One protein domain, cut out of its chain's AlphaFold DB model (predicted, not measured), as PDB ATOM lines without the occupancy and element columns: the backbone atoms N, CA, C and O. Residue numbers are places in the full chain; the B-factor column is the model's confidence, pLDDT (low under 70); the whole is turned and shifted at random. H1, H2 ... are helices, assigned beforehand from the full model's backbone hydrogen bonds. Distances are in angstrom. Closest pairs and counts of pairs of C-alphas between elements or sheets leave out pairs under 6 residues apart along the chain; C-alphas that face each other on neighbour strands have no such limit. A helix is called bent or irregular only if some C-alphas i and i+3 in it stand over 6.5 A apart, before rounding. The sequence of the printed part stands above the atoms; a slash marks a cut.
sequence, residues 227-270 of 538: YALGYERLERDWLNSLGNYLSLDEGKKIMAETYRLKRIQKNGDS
ATOM      1  N   TYR A 227     -42.717 -30.904 -35.969       86.69
ATOM      2  CA  TYR A 227     -43.517 -31.616 -34.970       86.69
ATOM      3  C   TYR A 227     -42.747 -32.785 -34.351       86.69
ATOM      4  O   TYR A 227     -42.548 -32.820 -33.136       86.69
ATOM      5  N   ALA A 228     -42.234 -33.694 -35.186       86.06
ATOM      6  CA  ALA A 228     -41.470 -34.854 -34.730       86.06
ATOM      7  C   ALA A 228     -40.183 -34.439 -33.996       86.06
ATOM      8  O   ALA A 228     -39.927 -34.907 -32.891       86.06
ATOM      9  N   LEU A 229     -39.427 -33.482 -34.549       87.75
ATOM     10  CA  LEU A 229     -38.217 -32.945 -33.910       87.75
ATOM     11  C   LEU A 229     -38.513 -32.287 -32.553       87.75
ATOM     12  O   LEU A 229     -37.703 -32.370 -31.629       87.75
ATOM     13  N   GLY A 230     -39.672 -31.638 -32.420       88.69
ATOM     14  CA  GLY A 230     -40.160 -31.081 -31.164       88.69
ATOM     15  C   GLY A 230     -40.399 -32.166 -30.119       88.69
ATOM     16  O   GLY A 230     -39.888 -32.052 -29.005       88.69
ATOM     17  N   TYR A 231     -41.099 -33.242 -30.484       88.06
ATOM     18  CA  TYR A 231     -41.326 -34.387 -29.596       88.06
ATOM     19  C   TYR A 231     -40.036 -35.127 -29.241       88.06
ATOM     20  O   TYR A 231     -39.820 -35.413 -28.068       88.06
ATOM     21  N   GLU A 232     -39.137 -35.361 -30.200       91.62
ATOM     22  CA  GLU A 232     -37.817 -35.943 -29.926       91.62
ATOM     23  C   GLU A 232     -37.010 -35.080 -28.956       91.62
ATOM     24  O   GLU A 232     -36.295 -35.590 -28.092       91.62
ATOM     25  N   ARG A 233     -37.103 -33.753 -29.089       93.81
ATOM     26  CA  ARG A 233     -36.446 -32.833 -28.165       93.81
ATOM     27  C   ARG A 233     -37.079 -32.896 -26.778       93.81
ATOM     28  O   ARG A 233     -36.333 -32.977 -25.809       93.81
ATOM     29  N   LEU A 234     -38.409 -32.882 -26.677       93.44
ATOM     30  CA  LEU A 234     -39.118 -33.027 -25.402       93.44
ATOM     31  C   LEU A 234     -38.767 -34.353 -24.721       93.44
ATOM     32  O   LEU A 234     -38.462 -34.363 -23.531       93.44
ATOM     33  N   GLU A 235     -38.737 -35.449 -25.478       94.75
ATOM     34  CA  GLU A 235     -38.316 -36.760 -24.991       94.75
ATOM     35  C   GLU A 235     -36.856 -36.728 -24.529       94.75
ATOM     36  O   GLU A 235     -36.548 -37.164 -23.422       94.75
ATOM     37  N   ARG A 236     -35.943 -36.158 -25.321       95.56
ATOM     38  CA  ARG A 236     -34.523 -36.047 -24.963       95.56
ATOM     39  C   ARG A 236     -34.303 -35.187 -23.721       95.56
ATOM     40  O   ARG A 236     -33.491 -35.550 -22.873       95.56
ATOM     41  N   ASP A 237     -35.004 -34.068 -23.599       95.44
ATOM     42  CA  ASP A 237     -34.924 -33.173 -22.443       95.44
ATOM     43  C   ASP A 237     -35.509 -33.851 -21.191       95.44
ATOM     44  O   ASP A 237     -34.927 -33.772 -20.103       95.44
ATOM     45  N   TRP A 238     -36.597 -34.609 -21.344       93.81
ATOM     46  CA  TRP A 238     -37.131 -35.471 -20.291       93.81
ATOM     47  C   TRP A 238     -36.122 -36.556 -19.873       93.81
ATOM     48  O   TRP A 238     -35.812 -36.679 -18.688       93.81
ATOM     49  N   LEU A 239     -35.504 -37.262 -20.825       92.75
ATOM     50  CA  LEU A 239     -34.462 -38.264 -20.561       92.75
ATOM     51  C   LEU A 239     -33.235 -37.658 -19.857       92.75
ATOM     52  O   LEU A 239     -32.712 -38.236 -18.904       92.75
ATOM     53  N   ASN A 240     -32.798 -36.468 -20.273       93.69
ATOM     54  CA  ASN A 240     -31.684 -35.746 -19.652       93.69
ATOM     55  C   ASN A 240     -32.008 -35.273 -18.227       93.69
ATOM     56  O   ASN A 240     -31.105 -35.131 -17.400       93.69
ATOM     57  N   SER A 241     -33.287 -35.036 -17.928       92.62
ATOM     58  CA  SER A 241     -33.758 -34.597 -16.613       92.62
ATOM     59  C   SER A 241     -34.192 -35.742 -15.698       92.62
ATOM     60  O   SER A 241     -34.589 -35.478 -14.565       92.62
ATOM     61  N   LEU A 242     -34.038 -37.009 -16.108       88.19
ATOM     62  CA  LEU A 242     -34.391 -38.179 -15.290       88.19
ATOM     63  C   LEU A 242     -33.771 -38.155 -13.887       88.19
ATOM     64  O   LEU A 242     -34.411 -38.594 -12.937       88.19
ATOM     65  N   GLY A 243     -32.566 -37.595 -13.728       84.25
ATOM     66  CA  GLY A 243     -31.916 -37.445 -12.420       84.25
ATOM     67  C   GLY A 243     -32.675 -36.556 -11.422       84.25
ATOM     68  O   GLY A 243     -32.417 -36.641 -10.225       84.25
ATOM     69  N   ASN A 244     -33.623 -35.736 -11.889       90.31
ATOM     70  CA  ASN A 244     -34.511 -34.936 -11.040       90.31
ATOM     71  C   ASN A 244     -35.708 -35.745 -10.513       90.31
ATOM     72  O   ASN A 244     -36.320 -35.351  -9.523       90.31
ATOM     73  N   TYR A 245     -36.050 -36.852 -11.179       85.94
ATOM     74  CA  TYR A 245     -37.240 -37.661 -10.902       85.94
ATOM     75  C   TYR A 245     -36.908 -39.049 -10.348       85.94
ATOM     76  O   TYR A 245     -37.782 -39.698  -9.782       85.94
ATOM     77  N   LEU A 246     -35.663 -39.508 -10.513       91.88
ATOM     78  CA  LEU A 246     -35.205 -40.829 -10.097       91.88
ATOM     79  C   LEU A 246     -34.012 -40.727  -9.151       91.88
ATOM     80  O   LEU A 246     -32.988 -40.111  -9.453       91.88
ATOM     81  N   SER A 247     -34.109 -41.427  -8.028       93.38
ATOM     82  CA  SER A 247     -32.969 -41.684  -7.156       93.38
ATOM     83  C   SER A 247     -32.008 -42.711  -7.771       93.38
ATOM     84  O   SER A 247     -32.366 -43.526  -8.626       93.38
ATOM     85  N   LEU A 248     -30.765 -42.731  -7.278       90.69
ATOM     86  CA  LEU A 248     -29.757 -43.713  -7.697       90.69
ATOM     87  C   LEU A 248     -30.223 -45.164  -7.486       90.69
ATOM     88  O   LEU A 248     -29.912 -46.041  -8.295       90.69
ATOM     89  N   ASP A 249     -30.948 -45.429  -6.399       94.19
ATOM     90  CA  ASP A 249     -31.422 -46.775  -6.077       94.19
ATOM     91  C   ASP A 249     -32.581 -47.206  -6.983       94.19
ATOM     92  O   ASP A 249     -32.632 -48.369  -7.386       94.19
ATOM     93  N   GLU A 250     -33.466 -46.286  -7.375       94.62
ATOM     94  CA  GLU A 250     -34.490 -46.541  -8.399       94.62
ATOM     95  C   GLU A 250     -33.856 -46.803  -9.768       94.62
ATOM     96  O   GLU A 250     -34.190 -47.795 -10.415       94.62
ATOM     97  N   GLY A 251     -32.859 -46.007 -10.168       92.69
ATOM     98  CA  GLY A 251     -32.117 -46.232 -11.412       92.69
ATOM     99  C   GLY A 251     -31.450 -47.611 -11.466       92.69
ATOM    100  O   GLY A 251     -31.562 -48.328 -12.464       92.69
ATOM    101  N   LYS A 252     -30.814 -48.051 -10.369       94.75
ATOM    102  CA  LYS A 252     -30.233 -49.404 -10.273       94.75
ATOM    103  C   LYS A 252     -31.286 -50.507 -10.391       94.75
ATOM    104  O   LYS A 252     -31.003 -51.535 -11.010       94.75
ATOM    105  N   LYS A 253     -32.481 -50.313  -9.818       96.31
ATOM    106  CA  LYS A 253     -33.598 -51.264  -9.949       96.31
ATOM    107  C   LYS A 253     -34.055 -51.375 -11.404       96.31
ATOM    108  O   LYS A 253     -34.084 -52.489 -11.919       96.31
ATOM    109  N   ILE A 254     -34.282 -50.250 -12.087       95.38
ATOM    110  CA  ILE A 254     -34.676 -50.219 -13.508       95.38
ATOM    111  C   ILE A 254     -33.631 -50.924 -14.380       95.38
ATOM    112  O   ILE A 254     -33.971 -51.739 -15.241       95.38
ATOM    113  N   MET A 255     -32.339 -50.672 -14.143       95.75
ATOM    114  CA  MET A 255     -31.269 -51.370 -14.861       95.75
ATOM    115  C   MET A 255     -31.317 -52.884 -14.625       95.75
ATOM    116  O   MET A 255     -31.224 -53.654 -15.581       95.75
ATOM    117  N   ALA A 256     -31.472 -53.326 -13.374       96.94
ATOM    118  CA  ALA A 256     -31.566 -54.746 -13.044       96.94
ATOM    119  C   ALA A 256     -32.792 -55.413 -13.696       96.94
ATOM    120  O   ALA A 256     -32.672 -56.514 -14.240       96.94
ATOM    121  N   GLU A 257     -33.942 -54.737 -13.709       97.62
ATOM    122  CA  GLU A 257     -35.157 -55.185 -14.395       97.62
ATOM    123  C   GLU A 257     -34.963 -55.266 -15.910       97.62
ATOM    124  O   GLU A 257     -35.318 -56.277 -16.514       97.62
ATOM    125  N   THR A 258     -34.304 -54.273 -16.511       97.56
ATOM    126  CA  THR A 258     -33.962 -54.263 -17.941       97.56
ATOM    127  C   THR A 258     -33.044 -55.434 -18.299       97.56
ATOM    128  O   THR A 258     -33.274 -56.131 -19.289       97.56
ATOM    129  N   TYR A 259     -32.018 -55.710 -17.484       97.44
ATOM    130  CA  TYR A 259     -31.148 -56.877 -17.675       97.44
ATOM    131  C   TYR A 259     -31.910 -58.195 -17.534       97.44
ATOM    132  O   TYR A 259     -31.664 -59.133 -18.296       97.44
ATOM    133  N   ARG A 260     -32.835 -58.277 -16.572       96.56
ATOM    134  CA  ARG A 260     -33.701 -59.445 -16.397       96.56
ATOM    135  C   ARG A 260     -34.594 -59.648 -17.621       96.56
ATOM    136  O   ARG A 260     -34.632 -60.760 -18.135       96.56
ATOM    137  N   LEU A 261     -35.242 -58.594 -18.120       96.81
ATOM    138  CA  LEU A 261     -36.101 -58.642 -19.306       96.81
ATOM    139  C   LEU A 261     -35.322 -59.092 -20.548       96.81
ATOM    140  O   LEU A 261     -35.735 -60.039 -21.209       96.81
ATOM    141  N   LYS A 262     -34.145 -58.504 -20.807       96.94
ATOM    142  CA  LYS A 262     -33.272 -58.919 -21.922       96.94
ATOM    143  C   LYS A 262     -32.863 -60.389 -21.828       96.94
ATOM    144  O   LYS A 262     -32.767 -61.070 -22.845       96.94
ATOM    145  N   ARG A 263     -32.614 -60.893 -20.614       95.88
ATOM    146  CA  ARG A 263     -32.305 -62.312 -20.393       95.88
ATOM    147  C   ARG A 263     -33.502 -63.204 -20.723       95.88
ATOM    148  O   ARG A 263     -33.300 -64.225 -21.367       95.88
ATOM    149  N   ILE A 264     -34.709 -62.819 -20.303       93.94
ATOM    150  CA  ILE A 264     -35.949 -63.551 -20.606       93.94
ATOM    151  C   ILE A 264     -36.179 -63.589 -22.123       93.94
ATOM    152  O   ILE A 264     -36.302 -64.671 -22.683       93.94
ATOM    153  N   GLN A 265     -36.114 -62.440 -22.806       94.94
ATOM    154  CA  GLN A 265     -36.282 -62.357 -24.265       94.94
ATOM    155  C   GLN A 265     -35.254 -63.201 -25.034       94.94
ATOM    156  O   GLN A 265     -35.590 -63.803 -26.047       94.94
ATOM    157  N   LYS A 266     -34.001 -63.261 -24.558       95.69
ATOM    158  CA  LYS A 266     -32.939 -64.046 -25.204       95.69
ATOM    159  C   LYS A 266     -33.084 -65.553 -24.979       95.69
ATOM    160  O   LYS A 266     -32.745 -66.325 -25.869       95.69
ATOM    161  N   ASN A 267     -33.489 -65.964 -23.781       93.38
ATOM    162  CA  ASN A 267     -33.517 -67.375 -23.403       93.38
ATOM    163  C   ASN A 267     -34.843 -68.063 -23.756       93.38
ATOM    164  O   ASN A 267     -34.851 -69.285 -23.873       93.38
ATOM    165  N   GLY A 268     -35.926 -67.300 -23.930       89.56
ATOM    166  CA  GLY A 268     -37.263 -67.837 -24.173       89.56
ATOM    167  C   GLY A 268     -37.839 -68.599 -22.974       89.56
ATOM    168  O   GLY A 268     -37.270 -68.604 -21.876       89.56
ATOM    169  N   ASP A 269     -38.984 -69.239 -23.202       91.62
ATOM    170  CA  ASP A 269     -39.640 -70.105 -22.222       91.62
ATOM    171  C   ASP A 269     -38.979 -71.491 -22.170       91.62
ATOM    172  O   ASP A 269     -38.445 -71.985 -23.164       91.62
ATOM    173  N   SER A 270     -39.019 -72.145 -21.004       91.81
ATOM    174  CA  SER A 270     -38.519 -73.518 -20.870       91.81
ATOM    175  C   SER A 270     -39.395 -74.511 -21.638       91.81
ATOM    176  O   SER A 270     -40.600 -74.307 -21.792       91.81
TER     177      SER A 270
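Overview. This is residues 227 to 270 of the 538 residues of the protein "Hypothetical protein" of Pseudo-nitzschia delicatissima (UniProt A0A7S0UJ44). Two helices make an open, flat V: the longer arm is H2, the other arm is H1, and the link of residues 241 to 247 makes the point between them. The arms spread away from this point, and nothing fills the space between them. The printed part has 44 residues with two named helices, H1 then H2 along the chain, and no named strand; the class is all helix. The whole is extended, with a radius of gyration of the C-alphas of 14.9 A, and it spans 44 by 28 by 8 A.

Along the chain. Find C-alpha 248 at (-29.757, -43.713, -7.697); from there H2, residues 248 to 267, runs 28.6 A to C-alpha 267 at (-33.517, -67.375, -23.403). Then look back to C-alpha 227 at (-43.517, -31.616, -34.970), where H1, residues 227 to 240, begins; it is 19.8 A long from first to last C-alpha. Neither helix is bent or irregular.

Arrangement. H2 and H1 are apart, with no C-alpha of the one within 8 A of the other. Look at z: it goes from -34.970 at C-alpha 227 to -19.652 at C-alpha 240 in H1, and from -7.697 at C-alpha 248 to -23.403 at C-alpha 267 in H2. In both H1 and H2, every O i to N i+4 pair is within hydrogen-bond range. Residues 252 to 270, of which 252 to 267 belong to H2, stand free, and so do residues 227 to 241, of which 227 to 240 belong to H1.

Size, cuts and confidence. The two C-alphas farthest apart are those of Tyr 227 and Ser 270, 44.5 A. The link from H1 to H2 is short, with 7 residues. The printed part has no cut. Its mean pLDDT is 92.9, and no printed residue is under 70 in this model.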